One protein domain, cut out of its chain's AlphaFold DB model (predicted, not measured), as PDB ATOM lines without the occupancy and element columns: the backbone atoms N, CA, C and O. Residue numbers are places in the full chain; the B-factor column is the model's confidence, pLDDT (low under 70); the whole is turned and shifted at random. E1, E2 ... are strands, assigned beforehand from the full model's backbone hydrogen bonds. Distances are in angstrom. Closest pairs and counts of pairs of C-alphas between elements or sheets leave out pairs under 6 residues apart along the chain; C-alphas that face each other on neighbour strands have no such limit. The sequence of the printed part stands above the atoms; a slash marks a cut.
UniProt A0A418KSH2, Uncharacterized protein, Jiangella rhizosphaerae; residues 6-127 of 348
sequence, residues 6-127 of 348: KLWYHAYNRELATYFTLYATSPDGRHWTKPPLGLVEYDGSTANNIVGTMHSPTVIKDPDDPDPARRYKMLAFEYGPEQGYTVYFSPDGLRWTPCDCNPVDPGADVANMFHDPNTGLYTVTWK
ATOM      1  N   LYS A   6     181.698 188.935 193.929       94.75
ATOM      2  CA  LYS A   6     181.871 189.624 192.649       94.75
ATOM      3  C   LYS A   6     182.949 188.903 191.846       94.75
ATOM      4  O   LYS A   6     183.960 188.515 192.427       94.75
ATOM      5  N   LEU A   7     182.733 188.731 190.548       94.31
ATOM      6  CA  LEU A   7     183.684 188.114 189.626       94.31
ATOM      7  C   LEU A   7     183.851 189.005 188.405       94.31
ATOM      8  O   LEU A   7     182.863 189.375 187.771       94.31
ATOM      9  N   TRP A   8     185.105 189.279 188.070       95.69
ATOM     10  CA  TRP A   8     185.504 189.844 186.790       95.69
ATOM     11  C   TRP A   8     186.153 188.735 185.981       95.69
ATOM     12  O   TRP A   8     186.983 187.993 186.500       95.69
ATOM     13  N   TYR A   9     185.724 188.583 184.738       93.69
ATOM     14  CA  TYR A   9     186.208 187.539 183.843       93.69
ATOM     15  C   TYR A   9     186.291 188.085 182.425       93.69
ATOM     16  O   TYR A   9     185.629 189.072 182.108       93.69
ATOM     17  N   HIS A  10     187.083 187.446 181.568       93.06
ATOM     18  CA  HIS A  10     187.123 187.800 180.154       93.06
ATOM     19  C   HIS A  10     186.349 186.807 179.277       93.06
ATOM     20  O   HIS A  10     186.101 185.662 179.663       93.06
ATOM     21  N   ALA A  11     185.977 187.237 178.081       93.00
ATOM     22  CA  ALA A  11     185.535 186.361 177.004       93.00
ATOM     23  C   ALA A  11     186.135 186.851 175.684       93.00
ATOM     24  O   ALA A  11     186.215 188.056 175.458       93.00
ATOM     25  N   TYR A  12     186.546 185.922 174.822       92.50
ATOM     26  CA  TYR A  12     187.066 186.241 173.495       92.50
ATOM     27  C   TYR A  12     185.962 186.125 172.445       92.50
ATOM     28  O   TYR A  12     185.345 185.064 172.309       92.50
ATOM     29  N   ASN A  13     185.735 187.193 171.685       92.06
ATOM     30  CA  ASN A  13     184.903 187.162 170.493       92.06
ATOM     31  C   ASN A  13     185.801 186.952 169.264       92.06
ATOM     32  O   ASN A  13     186.662 187.776 168.963       92.06
ATOM     33  N   ARG A  14     185.575 185.846 168.543       88.06
ATOM     34  CA  ARG A  14     186.359 185.482 167.353       88.06
ATOM     35  C   ARG A  14     186.082 186.363 166.137       88.06
ATOM     36  O   ARG A  14     187.007 186.610 165.378       88.06
ATOM     37  N   GLU A  15     184.842 186.800 165.943       91.00
ATOM     38  CA  GLU A  15     184.432 187.604 164.783       91.00
ATOM     39  C   GLU A  15     184.990 189.024 164.869       91.00
ATOM     40  O   GLU A  15     185.464 189.570 163.879       91.00
ATOM     41  N   LEU A  16     184.996 189.587 166.078       89.38
ATOM     42  CA  LEU A  16     185.558 190.908 166.364       89.38
ATOM     43  C   LEU A  16     187.056 190.867 166.699       89.38
ATOM     44  O   LEU A  16     187.654 191.916 166.910       89.38
ATOM     45  N   ALA A  17     187.639 189.667 166.797       88.69
ATOM     46  CA  ALA A  17     189.018 189.427 167.221       88.69
ATOM     47  C   ALA A  17     189.413 190.211 168.491       88.69
ATOM     48  O   ALA A  17     190.502 190.777 168.574       88.69
ATOM     49  N   THR A  18     188.518 190.264 169.483       89.12
ATOM     50  CA  THR A  18     188.699 191.096 170.683       89.12
ATOM     51  C   THR A  18     188.258 190.397 171.963       89.12
ATOM     52  O   THR A  18     187.419 189.488 171.951       89.12
ATOM     53  N   TYR A  19     188.825 190.839 173.084       91.94
ATOM     54  CA  TYR A  19     188.417 190.423 174.418       91.94
ATOM     55  C   TYR A  19     187.423 191.418 175.010       91.94
ATOM     56  O   TYR A  19     187.553 192.629 174.860       91.94
ATOM     57  N   PHE A  20     186.459 190.893 175.755       95.25
ATOM     58  CA  PHE A  20     185.582 191.673 176.616       95.25
ATOM     59  C   PHE A  20     185.851 191.305 178.065       95.25
ATOM     60  O   PHE A  20     185.941 190.122 178.387       95.25
ATOM     61  N   THR A  21     185.927 192.303 178.940       95.94
ATOM     62  CA  THR A  21     185.870 192.110 180.390       95.94
ATOM     63  C   THR A  21     184.425 192.238 180.849       95.94
ATOM     64  O   THR A  21     183.731 193.202 180.522       95.94
ATOM     65  N   LEU A  22     183.966 191.261 181.623       97.38
ATOM     66  CA  LEU A  22     182.587 191.121 182.069       97.38
ATOM     67  C   LEU A  22     182.516 190.955 183.586       97.38
ATOM     68  O   LEU A  22     183.486 190.573 184.239       97.38
ATOM     69  N   TYR A  23     181.332 191.210 184.135       97.94
ATOM     70  CA  TYR A  23     181.073 191.197 185.568       97.94
ATOM     71  C   TYR A  23     179.931 190.247 185.937       97.94
ATOM     72  O   TYR A  23     178.882 190.230 185.295       97.94
ATOM     73  N   ALA A  24     180.098 189.470 187.001       97.69
ATOM     74  CA  ALA A  24     179.047 188.630 187.561       97.69
ATOM     75  C   ALA A  24     178.985 188.761 189.086       97.69
ATOM     76  O   ALA A  24     179.969 189.099 189.747       97.69
ATOM     77  N   THR A  25     177.817 188.467 189.652       97.31
ATOM     78  CA  THR A  25     177.597 188.463 191.105       97.31
ATOM     79  C   THR A  25     177.058 187.130 191.576       97.31
ATOM     80  O   THR A  25     176.394 186.427 190.817       97.31
ATOM     81  N   SER A  26     177.327 186.785 192.828       96.81
ATOM     82  CA  SER A  26     176.796 185.573 193.437       96.81
ATOM     83  C   SER A  26     176.527 185.772 194.931       96.81
ATOM     84  O   SER A  26     177.360 186.357 195.628       96.81
ATOM     85  N   PRO A  27     175.393 185.283 195.463       95.44
ATOM     86  CA  PRO A  27     175.136 185.294 196.899       95.44
ATOM     87  C   PRO A  27     175.884 184.183 197.657       95.44
ATOM     88  O   PRO A  27     175.978 184.254 198.880       95.44
ATOM     89  N   ASP A  28     176.372 183.149 196.960       93.38
ATOM     90  CA  ASP A  28     176.944 181.932 197.560       93.38
ATOM     91  C   ASP A  28     178.289 181.490 196.946       93.38
ATOM     92  O   ASP A  28     178.850 180.474 197.355       93.38
ATOM     93  N   GLY A  29     178.795 182.227 195.953       92.31
ATOM     94  CA  GLY A  29     180.024 181.926 195.216       92.31
ATOM     95  C   GLY A  29     179.901 180.762 194.224       92.31
ATOM     96  O   GLY A  29     180.879 180.439 193.550       92.31
ATOM     97  N   ARG A  30     178.727 180.127 194.113       93.56
ATOM     98  CA  ARG A  30     178.480 178.946 193.267       93.56
ATOM     99  C   ARG A  30     177.540 179.265 192.115       93.56
ATOM    100  O   ARG A  30     177.804 178.873 190.982       93.56
ATOM    101  N   HIS A  31     176.470 180.003 192.392       94.94
ATOM    102  CA  HIS A  31     175.477 180.398 191.400       94.94
ATOM    103  C   HIS A  31     175.690 181.853 191.012       94.94
ATOM    104  O   HIS A  31     175.570 182.750 191.847       94.94
ATOM    105  N   TRP A  32     176.013 182.085 189.743       96.94
ATOM    106  CA  TRP A  32     176.417 183.396 189.250       96.94
ATOM    107  C   TRP A  32     175.339 184.025 188.370       96.94
ATOM    108  O   TRP A  32     174.851 183.414 187.420       96.94
ATOM    109  N   THR A  33     175.005 185.278 188.663       97.69
ATOM    110  CA  THR A  33     174.118 186.120 187.861       97.69
ATOM    111  C   THR A  33     174.949 187.119 187.065       97.69
ATOM    112  O   THR A  33     175.809 187.803 187.623       97.69
ATOM    113  N   LYS A  34     174.665 187.216 185.763       97.69
ATOM    114  CA  LYS A  34     175.251 188.182 184.824       97.69
ATOM    115  C   LYS A  34     174.267 189.350 184.648       97.69
ATOM    116  O   LYS A  34     173.304 189.195 183.901       97.69
ATOM    117  N   PRO A  35     174.418 190.466 185.383       96.81
ATOM    118  CA  PRO A  35     173.432 191.545 185.364       96.81
ATOM    119  C   PRO A  35     173.497 192.354 184.056       96.81
ATOM    120  O   PRO A  35     174.598 192.616 183.581       96.81
ATOM    121  N   PRO A  36     172.364 192.814 183.497       97.12
ATOM    122  CA  PRO A  36     172.373 193.777 182.401       97.12
ATOM    123  C   PRO A  36     172.799 195.149 182.946       97.12
ATOM    124  O   PRO A  36     172.029 195.833 183.615       97.12
ATOM    125  N   LEU A  37     174.053 195.525 182.716       97.31
ATOM    126  CA  LEU A  37     174.672 196.720 183.285       97.31
ATOM    127  C   LEU A  37     174.354 197.995 182.499       97.31
ATOM    128  O   LEU A  37     174.421 199.080 183.072       97.31
ATOM    129  N   GLY A  38     174.032 197.887 181.206       97.12
ATOM    130  CA  GLY A  38     173.734 199.054 180.373       97.12
ATOM    131  C   GLY A  38     174.956 199.919 180.039       97.12
ATOM    132  O   GLY A  38     174.780 201.078 179.677       97.12
ATOM    133  N   LEU A  39     176.181 199.403 180.217       96.56
ATOM    134  CA  LEU A  39     177.416 200.201 180.156       96.56
ATOM    135  C   LEU A  39     178.087 200.206 178.784       96.56
ATOM    136  O   LEU A  39     178.624 201.232 178.380       96.56
ATOM    137  N   VAL A  40     178.088 199.065 178.094       95.81
ATOM    138  CA  VAL A  40     178.797 198.880 176.824       95.81
ATOM    139  C   VAL A  40     177.813 198.360 175.785       95.81
ATOM    140  O   VAL A  40     177.054 197.428 176.054       95.81
ATOM    141  N   GLU A  41     177.805 198.993 174.616       95.44
ATOM    142  CA  GLU A  41     177.034 198.545 173.457       95.44
ATOM    143  C   GLU A  41     177.711 197.318 172.836       95.44
ATOM    144  O   GLU A  41     178.933 197.282 172.680       95.44
ATOM    145  N   TYR A  42     176.915 196.291 172.555       93.81
ATOM    146  CA  TYR A  42     177.339 195.084 171.869       93.81
ATOM    147  C   TYR A  42     176.159 194.511 171.076       93.81
ATOM    148  O   TYR A  42     175.121 194.187 171.656       93.81
ATOM    149  N   ASP A  43     176.349 194.350 169.767       92.50
ATOM    150  CA  ASP A  43     175.371 193.756 168.844       92.50
ATOM    151  C   ASP A  43     173.978 194.422 168.907       92.50
ATOM    152  O   ASP A  43     172.931 193.784 169.024       92.50
ATOM    153  N   GLY A  44     173.965 195.755 168.901       95.00
ATOM    154  CA  GLY A  44     172.762 196.582 168.940       95.00
ATOM    155  C   GLY A  44     172.118 196.711 170.323       95.00
ATOM    156  O   GLY A  44     171.008 197.240 170.422       95.00
ATOM    157  N   SER A  45     172.760 196.235 171.397       96.62
ATOM    158  CA  SER A  45     172.177 196.215 172.743       96.62
ATOM    159  C   SER A  45     173.188 196.497 173.855       96.62
ATOM    160  O   SER A  45     174.327 196.044 173.838       96.62
ATOM    161  N   THR A  46     172.743 197.195 174.902       97.00
ATOM    162  CA  THR A  46     173.499 197.376 176.156       97.00
ATOM    163  C   THR A  46     173.014 196.447 177.276       97.00
ATOM    164  O   THR A  46     173.511 196.504 178.404       97.00
ATOM    165  N   ALA A  47     172.047 195.563 176.989       97.38
ATOM    166  CA  ALA A  47     171.490 194.595 177.937       97.38
ATOM    167  C   ALA A  47     172.439 193.402 178.165       97.38
ATOM    168  O   ALA A  47     172.079 192.241 177.983       97.38
ATOM    169  N   ASN A  48     173.674 193.700 178.560       97.25
ATOM    170  CA  ASN A  48     174.765 192.760 178.776       97.25
ATOM    171  C   ASN A  48     175.544 193.134 180.051       97.25
ATOM    172  O   ASN A  48     175.299 194.173 180.663       97.25
ATOM    173  N   ASN A  49     176.482 192.285 180.462       97.88
ATOM    174  CA  ASN A  49     177.278 192.463 181.677       97.88
ATOM    175  C   ASN A  49     178.735 192.878 181.401       97.88
ATOM    176  O   ASN A  49     179.625 192.551 182.191       97.88
ATOM    177  N   ILE A  50     178.985 193.550 180.277       98.00
ATOM    178  CA  ILE A  50     180.313 193.994 179.848       98.00
ATOM    179  C   ILE A  50     180.690 195.284 180.594       98.00
ATOM    180  O   ILE A  50     179.862 196.179 180.772       98.00
ATOM    181  N   VAL A  51     181.949 195.376 181.028       97.38
ATOM    182  CA  VAL A  51     182.536 196.557 181.693       97.38
ATOM    183  C   VAL A  51     183.718 197.159 180.917       97.38
ATOM    184  O   VAL A  51     184.277 198.166 181.337       97.38
ATOM    185  N   GLY A  52     184.090 196.558 179.780       94.44
ATOM    186  CA  GLY A  52     185.032 197.097 178.795       94.44
ATOM    187  C   GLY A  52     185.736 195.992 177.995       94.44
ATOM    188  O   GLY A  52     185.259 194.860 177.954       94.44
ATOM    189  N   THR A  53     186.874 196.310 177.374       93.06
ATOM    190  CA  THR A  53     187.607 195.456 176.413       93.06
ATOM    191  C   THR A  53     189.010 195.015 176.862       93.06
ATOM    192  O   THR A  53     189.827 194.596 176.050       93.06
ATOM    193  N   MET A  54     189.320 195.113 178.156       91.25
ATOM    194  CA  MET A  54     190.627 194.724 178.699       91.25
ATOM    195  C   MET A  54     190.824 193.201 178.653       91.25
ATOM    196  O   MET A  54     189.869 192.435 178.836       91.25
ATOM    197  N   HIS A  55     192.060 192.747 178.429       90.81
ATOM    198  CA  HIS A  55     192.392 191.326 178.354       90.81
ATOM    199  C   HIS A  55     192.971 190.811 179.680       90.81
ATOM    200  O   HIS A  55     193.888 191.390 180.247       90.81
ATOM    201  N   SER A  56     192.455 189.674 180.153       89.62
ATOM    202  CA  SER A  56     192.992 188.931 181.309       89.62
ATOM    203  C   SER A  56     193.000 189.750 182.617       89.62
ATOM    204  O   SER A  56     194.053 189.991 183.209       89.62
ATOM    205  N   PRO A  57     191.822 190.234 183.063       92.69
ATOM    206  CA  PRO A  57     191.728 191.138 184.201       92.69
ATOM    207  C   PRO A  57     191.965 190.412 185.532       92.69
ATOM    208  O   PRO A  57     191.313 189.412 185.831       92.69
ATOM    209  N   THR A  58     192.807 190.989 186.386       92.75
ATOM    210  CA  THR A  58     192.863 190.678 187.820       92.75
ATOM    211  C   THR A  58     192.368 191.875 188.615       92.75
ATOM    212  O   THR A  58     192.944 192.955 188.520       92.75
ATOM    213  N   VAL A  59     191.314 191.691 189.415       94.06
ATOM    214  CA  VAL A  59     190.686 192.775 190.183       94.06
ATOM    215  C   VAL A  59     190.846 192.563 191.682       94.06
ATOM    216  O   VAL A  59     190.486 191.514 192.214       94.06
ATOM    217  N   ILE A  60     191.308 193.605 192.372       92.62
ATOM    218  CA  ILE A  60     191.389 193.675 193.831       92.62
ATOM    219  C   ILE A  60     190.450 194.766 194.330       92.62
ATOM    220  O   ILE A  60     190.333 195.835 193.729       92.62
ATOM    221  N   LYS A  61     189.785 194.490 195.453       91.06
ATOM    222  CA  LYS A  61     189.097 195.510 196.239       91.06
ATOM    223  C   LYS A  61     190.009 195.942 197.379       91.06
ATOM    224  O   LYS A  61     190.337 195.123 198.231       91.06
ATOM    225  N   ASP A  62     190.333 197.221 197.409       90.12
ATOM    226  CA  ASP A  62     191.073 197.868 198.480       90.12
ATOM    227  C   ASP A  62     190.147 198.882 199.169       90.12
ATOM    228  O   ASP A  62     189.906 199.969 198.639       90.12
ATOM    229  N   PRO A  63     189.511 198.505 200.291       86.69
ATOM    230  CA  PRO A  63     188.624 199.407 201.016       86.69
ATOM    231  C   PRO A  63     189.372 200.517 201.762       86.69
ATOM    232  O   PRO A  63     188.712 201.479 202.154       86.69
ATOM    233  N   ASP A  64     190.687 200.375 201.949       87.94
ATOM    234  CA  ASP A  64     191.511 201.237 202.794       87.94
ATOM    235  C   ASP A  64     192.264 202.306 201.983       87.94
ATOM    236  O   ASP A  64     192.902 203.184 202.567       87.94
ATOM    237  N   ASP A  65     192.153 202.283 200.648       89.81
ATOM    238  CA  ASP A  65     192.670 203.352 199.794       89.81
ATOM    239  C   ASP A  65     192.027 204.698 200.190       89.81
ATOM    240  O   ASP A  65     190.791 204.808 200.210       89.81
ATOM    241  N   PRO A  66     192.829 205.734 200.507       92.56
ATOM    242  CA  PRO A  66     192.303 207.040 200.890       92.56
ATOM    243  C   PRO A  66     191.541 207.725 199.751       92.56
ATOM    244  O   PRO A  66     190.697 208.582 200.023       92.56
ATOM    245  N   ASP A  67     191.813 207.366 198.493       95.31
ATOM    246  CA  ASP A  67     191.053 207.841 197.347       95.31
ATOM    247  C   ASP A  67     189.861 206.902 197.067       95.31
ATOM    248  O   ASP A  67     190.031 205.783 196.565       95.31
ATOM    249  N   PRO A  68     188.611 207.345 197.311       94.06
ATOM    250  CA  PRO A  68     187.434 206.521 197.060       94.06
ATOM    251  C   PRO A  68     187.251 206.147 195.580       94.06
ATOM    252  O   PRO A  68     186.525 205.188 195.299       94.06
ATOM    253  N   ALA A  69     187.895 206.850 194.640       96.31
ATOM    254  CA  ALA A  69     187.912 206.492 193.221       96.31
ATOM    255  C   ALA A  69     188.782 205.256 192.918       96.31
ATOM    256  O   ALA A  69     188.623 204.647 191.860       96.31
ATOM    257  N   ARG A  70     189.657 204.842 193.846       94.94
ATOM    258  CA  ARG A  70     190.635 203.743 193.690       94.94
ATOM    259  C   ARG A  70     190.309 202.505 194.530       94.94
ATOM    260  O   ARG A  70     191.149 201.621 194.723       94.94
ATOM    261  N   ARG A  71     189.055 202.414 194.986       94.06
ATOM    262  CA  ARG A  71     188.527 201.308 195.802       94.06
ATOM    263  C   ARG A  71     188.644 199.943 195.125       94.06
ATOM    264  O   ARG A  71     188.768 198.919 195.794       94.06
ATOM    265  N   TYR A  72     188.552 199.913 193.806       95.56
ATOM    266  CA  TYR A  72     188.855 198.753 192.988       95.56
ATOM    267  C   TYR A  72     190.054 199.067 192.107       95.56
ATOM    268  O   TYR A  72     190.157 200.158 191.544       95.56
ATOM    269  N   LYS A  73     190.940 198.085 191.983       95.31
ATOM    270  CA  LYS A  73     192.152 198.147 191.174       95.31
ATOM    271  C   LYS A  73     192.147 196.961 190.226       95.31
ATOM    272  O   LYS A  73     191.915 195.838 190.675       95.31
ATOM    273  N   MET A  74     192.375 197.201 188.943       95.25
ATOM    274  CA  MET A  74     192.494 196.158 187.930       95.25
ATOM    275  C   MET A  74     193.892 196.192 187.339       95.25
ATOM    276  O   MET A  74     194.340 197.255 186.930       95.25
ATOM    277  N   LEU A  75     194.529 195.031 187.260       94.06
ATOM    278  CA  LEU A  75     195.640 194.786 186.351       94.06
ATOM    279  C   LEU A  75     195.087 194.045 185.130       94.06
ATOM    280  O   LEU A  75     194.395 193.040 185.303       94.06
ATOM    281  N   ALA A  76     195.367 194.518 183.921       93.25
ATOM    282  CA  ALA A  76     194.968 193.847 182.686       93.25
ATOM    283  C   ALA A  76     196.004 194.071 181.580       93.25
ATOM    284  O   ALA A  76     196.858 194.940 181.702       93.25
ATOM    285  N   PHE A  77     195.941 193.280 180.516       90.44
ATOM    286  CA  PHE A  77     196.792 193.437 179.343       90.44
ATOM    287  C   PHE A  77     196.074 194.275 178.275       90.44
ATOM    288  O   PHE A  77     194.911 194.003 177.953       90.44
ATOM    289  N   GLU A  78     196.768 195.256 177.700       88.38
ATOM    290  CA  GLU A  78     196.307 196.020 176.537       88.38
ATOM    291  C   GLU A  78     197.163 195.744 175.301       88.38
ATOM    292  O   GLU A  78     198.391 195.680 175.352       88.38
ATOM    293  N   TYR A  79     196.481 195.611 174.162       83.31
ATOM    294  CA  TYR A  79     197.099 195.511 172.844       83.31
ATOM    295  C   TYR A  79     197.194 196.904 172.213       83.31
ATOM    296  O   TYR A  79     196.223 197.658 172.235       83.31
ATOM    297  N   GLY A  80     198.331 197.234 171.600       81.12
ATOM    298  CA  GLY A  80     198.535 198.520 170.931       81.12
ATOM    299  C   GLY A  80     200.015 198.840 170.700       81.12
ATOM    300  O   GLY A  80     200.865 197.983 170.939       81.12
ATOM    301  N   PRO A  81     200.342 200.066 170.245       75.62
ATOM    302  CA  PRO A  81     201.727 200.513 170.064       75.62
ATOM    303  C   PRO A  81     202.567 200.446 171.348       75.62
ATOM    304  O   PRO A  81     203.761 200.179 171.284       75.62
ATOM    305  N   GLU A  82     201.929 200.642 172.504       79.25
ATOM    306  CA  GLU A  82     202.523 200.535 173.842       79.25
ATOM    307  C   GLU A  82     201.935 199.327 174.591       79.25
ATOM    308  O   GLU A  82     201.421 199.453 175.700       79.25
ATOM    309  N   GLN A  83     201.934 198.151 173.948       85.56
ATOM    310  CA  GLN A  83     201.378 196.934 174.547       85.56
ATOM    311  C   GLN A  83     202.042 196.586 175.886       85.56
ATOM    312  O   GLN A  83     203.253 196.749 176.061       85.56
ATOM    313  N   GLY A  84     201.256 196.024 176.799       87.62
ATOM    314  CA  GLY A  84     201.751 195.579 178.092       87.62
ATOM    315  C   GLY A  84     200.654 195.481 179.137       87.62
ATOM    316  O   GLY A  84     199.460 195.631 178.858       87.62
ATOM    317  N   TYR A  85     201.083 195.233 180.365       89.94
ATOM    318  CA  TYR A  85     200.229 195.263 181.535       89.94
ATOM    319  C   TYR A  85     199.962 196.699 181.992       89.94
ATOM    320  O   TYR A  85     200.876 197.503 182.181       89.94
ATOM    321  N   THR A  86     198.685 197.002 182.197       92.88
ATOM    322  CA  THR A  86     198.145 198.311 182.558       92.88
ATOM    323  C   THR A  86     197.296 198.207 183.823       92.88
ATOM    324  O   THR A  86     196.702 197.170 184.139       92.88
ATOM    325  N   VAL A  87     197.253 199.301 184.580       94.69
ATOM    326  CA  VAL A  87     196.482 199.442 185.814       94.69
ATOM    327  C   VAL A  87     195.288 200.365 185.590       94.69
ATOM    328  O   VAL A  87     195.417 201.421 184.969       94.69
ATOM    329  N   TYR A  88     194.135 200.001 186.154       96.62
ATOM    330  CA  TYR A  88     192.925 200.826 186.188       96.62
ATOM    331  C   TYR A  88     192.377 200.941 187.601       96.62
ATOM    332  O   TYR A  88     192.484 200.017 188.410       96.62
ATOM    333  N   PHE A  89     191.701 202.053 187.855       97.62
ATOM    334  CA  PHE A  89     191.009 202.346 189.100       97.62
ATOM    335  C   PHE A  89     189.505 202.431 188.876       97.62
ATOM    336  O   PHE A  89     189.043 202.836 187.808       97.62
ATOM    337  N   SER A  90     188.732 202.034 189.881       97.56
ATOM    338  CA  SER A  90     187.284 202.175 189.855       97.56
ATOM    339  C   SER A  90     186.700 202.352 191.263       97.56
ATOM    340  O   SER A  90     187.076 201.622 192.182       97.56
ATOM    341  N   PRO A  91     185.721 203.254 191.461       97.06
ATOM    342  CA  PRO A  91     185.003 203.367 192.730       97.06
ATOM    343  C   PRO A  91     184.008 202.215 192.960       97.06
ATOM    344  O   PRO A  91     183.749 201.825 194.105       97.06
ATOM    345  N   ASP A  92     183.429 201.670 191.885       95.25
ATOM    346  CA  ASP A  92     182.326 200.696 191.917       95.25
ATOM    347  C   ASP A  92     182.708 199.303 191.380       95.25
ATOM    348  O   ASP A  92     181.997 198.320 191.634       95.25
ATOM    349  N   GLY A  93     183.858 199.208 190.709       95.69
ATOM    350  CA  GLY A  93     184.350 198.016 190.023       95.69
ATOM    351  C   GLY A  93     183.657 197.769 188.680       95.69
ATOM    352  O   GLY A  93     183.749 196.666 188.147       95.69
ATOM    353  N   LEU A  94     182.922 198.747 188.152       96.69
ATOM    354  CA  LEU A  94     182.176 198.654 186.895       96.69
ATOM    355  C   LEU A  94     182.656 199.684 185.871       96.69
ATOM    356  O   LEU A  94     182.683 199.381 184.683       96.69
ATOM    357  N   ARG A  95     183.032 200.887 186.318       97.06
ATOM    358  CA  ARG A  95     183.578 201.953 185.463       97.06
ATOM    359  C   ARG A  95     185.046 202.164 185.778       97.06
ATOM    360  O   ARG A  95     185.371 202.531 186.905       97.06
ATOM    361  N   TRP A  96     185.900 201.924 184.795       97.31
ATOM    362  CA  TRP A  96     187.346 201.868 184.973       97.31
ATOM    363  C   TRP A  96     188.028 203.088 184.355       97.31
ATOM    364  O   TRP A  96     187.695 203.496 183.245       97.31
ATOM    365  N   THR A  97     188.985 203.661 185.081       97.06
ATOM    366  CA  THR A  97     189.824 204.783 184.642       97.06
ATOM    367  C   THR A  97     191.283 204.321 184.612       97.06
ATOM    368  O   THR A  97     191.743 203.791 185.627       97.06
ATOM    369  N   PRO A  98     192.011 204.467 183.490       95.19
ATOM    370  CA  PRO A  98     193.405 204.035 183.399       95.19
ATOM    371  C   PRO A  98     194.316 204.861 184.318       95.19
ATOM    372  O   PRO A  98     194.043 206.027 184.595       95.19
ATOM    373  N   CYS A  99     195.398 204.252 184.798       93.50
ATOM    374  CA  CYS A  99     196.486 204.954 185.471       93.50
ATOM    375  C   CYS A  99     197.308 205.764 184.462       93.50
ATOM    376  O   CYS A  99     197.686 205.237 183.420       93.50
ATOM    377  N   ASP A 100     197.719 206.974 184.840       92.31
ATOM    378  CA  ASP A 100     198.698 207.766 184.076       92.31
ATOM    379  C   ASP A 100     200.093 207.106 184.017       92.31
ATOM    380  O   ASP A 100     200.956 207.515 183.251       92.31
ATOM    381  N   CYS A 101     200.322 206.088 184.849       88.00
ATOM    382  CA  CYS A 101     201.556 205.316 184.942       88.00
ATOM    383  C   CYS A 101     201.651 204.150 183.944       88.00
ATOM    384  O   CYS A 101     202.601 203.373 184.013       88.00
ATOM    385  N   ASN A 102     200.649 203.978 183.082       91.62
ATOM    386  CA  ASN A 102     200.599 202.871 182.138       91.62
ATOM    387  C   ASN A 102     201.520 203.101 180.921       91.62
ATOM    388  O   ASN A 102     201.661 204.247 180.496       91.62
ATOM    389  N   PRO A 103     202.070 202.026 180.321       90.62
ATOM    390  CA  PRO A 103     202.060 200.646 180.819       90.62
ATOM    391  C   PRO A 103     203.019 200.460 182.008       90.62
ATOM    392  O   PRO A 103     204.078 201.079 182.071       90.62
ATOM    393  N   VAL A 104     202.655 199.588 182.955       87.25
ATOM    394  CA  VAL A 104     203.467 199.324 184.160       87.25
ATOM    395  C   VAL A 104     204.448 198.162 183.985       87.25
ATOM    396  O   VAL A 104     205.404 198.065 184.750       87.25
ATOM    397  N   ASP A 105     204.227 197.288 182.998       79.50
ATOM    398  CA  ASP A 105     205.117 196.167 182.678       79.50
ATOM    399  C   ASP A 105     204.960 195.734 181.200       79.50
ATOM    400  O   ASP A 105     203.830 195.637 180.719       79.50
ATOM    401  N   PRO A 106     206.056 195.474 180.459       74.62
ATOM    402  CA  PRO A 106     206.002 195.060 179.052       74.62
ATOM    403  C   PRO A 106     205.830 193.540 178.853       74.62
ATOM    404  O   PRO A 106     205.870 193.061 177.718       74.62
ATOM    405  N   GLY A 107     205.714 192.756 179.928       69.31
ATOM    406  CA  GLY A 107     205.535 191.309 179.890       69.31
ATOM    407  C   GLY A 107     204.206 190.894 179.260       69.31
ATOM    408  O   GLY A 107     203.254 191.668 179.196       69.31
ATOM    409  N   ALA A 108     204.144 189.650 178.786       68.06
ATOM    410  CA  ALA A 108     203.010 189.099 178.045       68.06
ATOM    411  C   ALA A 108     202.498 187.784 178.662       68.06
ATOM    412  O   ALA A 108     203.048 187.286 179.646       68.06
ATOM    413  N   ASP A 109     201.460 187.203 178.045       69.88
ATOM    414  CA  ASP A 109     200.727 186.027 178.548       69.88
ATOM    415  C   ASP A 109     199.993 186.362 179.874       69.88
ATOM    416  O   ASP A 109     199.528 187.486 180.014       69.88
ATOM    417  N   VAL A 110     199.774 185.425 180.804       75.75
ATOM    418  CA  VAL A 110     198.957 185.644 182.017       75.75
ATOM    419  C   VAL A 110     199.800 186.076 183.223       75.75
ATOM    420  O   VAL A 110     200.614 185.304 183.733       75.75
ATOM    421  N   ALA A 111     199.514 187.270 183.741       81.81
ATOM    422  CA  ALA A 111     199.936 187.784 185.036       81.81
ATOM    423  C   ALA A 111     198.759 187.881 186.019       81.81
ATOM    424  O   ALA A 111     197.597 187.995 185.628       81.81
ATOM    425  N   ASN A 112     199.080 187.853 187.310       82.31
ATOM    426  CA  ASN A 112     198.127 187.980 188.407       82.31
ATOM    427  C   ASN A 112     198.628 189.022 189.403       82.31
ATOM    428  O   ASN A 112     199.817 189.056 189.707       82.31
ATOM    429  N   MET A 113     197.717 189.825 189.946       87.81
ATOM    430  CA  MET A 113     197.982 190.785 191.017       87.81
ATOM    431  C   MET A 113     197.337 190.321 192.329       87.81
ATOM    432  O   MET A 113     196.189 189.874 192.336       87.81
ATOM    433  N   PHE A 114     198.033 190.484 193.451       85.38
ATOM    434  CA  PHE A 114     197.485 190.324 194.800       85.38
ATOM    435  C   PHE A 114     197.981 191.434 195.731       85.38
ATOM    436  O   PHE A 114     199.000 192.074 195.478       85.38
ATOM    437  N   HIS A 115     197.232 191.680 196.804       83.44
ATOM    438  CA  HIS A 115     197.547 192.672 197.827       83.44
ATOM    439  C   HIS A 115     197.895 191.942 199.122       83.44
ATOM    440  O   HIS A 115     197.113 191.100 199.574       83.44
ATOM    441  N   ASP A 116     199.055 192.249 199.700       81.06
ATOM    442  CA  ASP A 116     199.444 191.758 201.019       81.06
ATOM    443  C   ASP A 116     199.045 192.785 202.092       81.06
ATOM    444  O   ASP A 116     199.701 193.822 202.223       81.06
ATOM    445  N   PRO A 117     198.004 192.509 202.899       77.19
ATOM    446  CA  PRO A 117     197.535 193.450 203.909       77.19
ATOM    447  C   PRO A 117     198.528 193.659 205.064       77.19
ATOM    448  O   PRO A 117     198.373 194.621 205.810       77.19
ATOM    449  N   ASN A 118     199.533 192.790 205.245       79.06
ATOM    450  CA  ASN A 118     200.512 192.944 206.329       79.06
ATOM    451  C   ASN A 118     201.582 193.984 205.993       79.06
ATOM    452  O   ASN A 118     202.056 194.695 206.875       79.06
ATOM    453  N   THR A 119     201.977 194.045 204.722       82.75
ATOM    454  CA  THR A 119     203.021 194.956 204.235       82.75
ATOM    455  C   THR A 119     202.449 196.171 203.508       82.75
ATOM    456  O   THR A 119     203.160 197.159 203.337       82.75
ATOM    457  N   GLY A 120     201.183 196.116 203.081       81.31
ATOM    458  CA  GLY A 120     200.549 197.135 202.239       81.31
ATOM    459  C   GLY A 120     201.055 197.123 200.794       81.31
ATOM    460  O   GLY A 120     200.825 198.076 200.049       81.31
ATOM    461  N   LEU A 121     201.786 196.077 200.392       82.31
ATOM    462  CA  LEU A 121     202.356 195.961 199.056       82.31
ATOM    463  C   LEU A 121     201.388 195.273 198.092       82.31
ATOM    464  O   LEU A 121     200.745 194.268 198.406       82.31
ATOM    465  N   TYR A 122     201.360 195.788 196.866       84.00
ATOM    466  CA  TYR A 122     200.779 195.108 195.717       84.00
ATOM    467  C   TYR A 122     201.866 194.290 195.031       84.00
ATOM    468  O   TYR A 122     202.904 194.827 194.651       84.00
ATOM    469  N   THR A 123     201.626 192.995 194.871       82.25
ATOM    470  CA  THR A 123     202.542 192.086 194.184       82.25
ATOM    471  C   THR A 123     201.906 191.610 192.893       82.25
ATOM    472  O   THR A 123     200.736 191.226 192.872       82.25
ATOM    473  N   VAL A 124     202.691 191.606 191.818       80.62
ATOM    474  CA  VAL A 124     202.306 191.018 190.538       80.62
ATOM    475  C   VAL A 124     203.208 189.818 190.267       80.62
ATOM    476  O   VAL A 124     204.419 189.886 190.451       80.62
ATOM    477  N   THR A 125     202.616 188.710 189.837       79.06
ATOM    478  CA  THR A 125     203.330 187.532 189.332       79.06
ATOM    479  C   THR A 125     203.048 187.379 187.852       79.06
ATOM    480  O   THR A 125     201.881 187.329 187.468       79.06
ATOM    481  N   TRP A 126     204.088 187.240 187.043       72.94
ATOM    482  CA  TRP A 126     204.000 186.998 185.604       72.94
ATOM    483  C   TRP A 126     204.930 185.850 185.205       72.94
ATOM    484  O   TRP A 126     205.779 185.412 185.989       72.94
ATOM    485  N   LYS A 127     204.761 185.334 183.986       67.25
ATOM    486  CA  LYS A 127     205.638 184.289 183.448       67.25
ATOM    487  C   LYS A 127     207.021 184.876 183.155       67.25
ATOM    488  O   LYS A 127     207.141 185.894 182.484       67.25
TER     489      LYS A 127
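AT A GLANCE: This is residues 6 to 127 of the 348 residues of an uncharacterized protein of Jiangella rhizosphaerae (UniProt A0A418KSH2). Three small antiparallel sheets stand in a row, like neighbouring blades of a propeller that is not closed: E1 E2 E3 at one end, E4 E5 E6 in the middle, and the two-stranded E7 E8 at the other end. Of the two long loops, residues 27 to 49 join E2 to E3 within one sheet and reach far out at the end that holds E1 E2 E3, while residues 91 to 111 lead from E6 of the middle sheet to E7 at the other end. The 122 printed residues have eight named strands, E1 to E8 in order along the chain, and no named helix; the orders across the sheets are E1 E2 E3, E4 E5 E6 and E7 E8. The class is all strand, though 51 of the 122 residues, under half, are in named elements. The whole is compact, with a radius of gyration of the C-alphas of 14.8 A and spans of 44 by 38 by 26 A.

IN THESE COORDINATES: Find C-alpha 6 at (181.871, 189.624, 192.649); from there E1, residues 6 to 13, runs 22.5 A to C-alpha 13 at (184.903, 187.162, 170.493). After a tight link of 4 residues, E2, residues 18 to 26, runs back over 26.3 A; with 9 residues it is the longest strand. Pass the long link of residues 27 to 49 and you reach the short E3, residues 50 to 52. It runs on into E4, residues 55 to 61, across a break of 2 residues at 99 degrees; E4 is 18.7 A long. E5, residues 72 to 78, measures 18.3 A, and E6, residues 84 to 90, measures 19.8 A. Beyond residues 91 to 111 come E7, residues 112 to 116, and E8, residues 121 to 125, which ends at C-alpha 125 at (203.330, 187.532, 189.332).

HOW THE PARTS SIT: Begin with E1 E2 E3, a meander, each strand the antiparallel neighbour of the one before. In the hairpin of E1 and E2, at 152 degrees, look for N 9 and O 22, 3.0 A apart and within hydrogen-bond range. In the hairpin of E2 and E3, N 21 and O 52 are within hydrogen-bond range at 2.8 A. E4 E5 E6 is a second meander, only just strongly twisted, its C-alphas up to 4.4 A off the best plane. Its hairpins show N 58 and O 75 at 2.8 A between E4 and E5, and N 74 and O 88 at 2.9 A between E5 and E6, both within hydrogen-bond range. Outside the named strands, residues 97 to 98 pair antiparallel with residues 88 to 89 of E6. E7 and E8 form a hairpin at 154 degrees, with N 114 and O 123 within hydrogen-bond range at 2.9 A. The sheets make a stack of sheets, face to face in turn. E1 E2 E3 and E4 E5 E6 face each other with best planes 9 degrees apart; the closest C-alphas of E1 and E4 are those of His 10 and Ser 56, 6.1 A apart. E4 E5 E6 and E7 E8 face each other with best planes 40 degrees apart; the closest C-alphas of E4 and E7 are those of Thr 58 and Asn 112, 5.9 A apart. E1 and E7 are apart, and so are E2 and E8.

THE WHOLE: Look at Gly 44 and Asn 118: their C-alphas, the two farthest apart, are 46.7 A from each other. The printed part has no cut. The long links are E2 to E3, with 23 residues, and E6 to E7, with 21. The mean pLDDT of the printed part is 90.5; residues 107 to 109 and residue 127 are under 70.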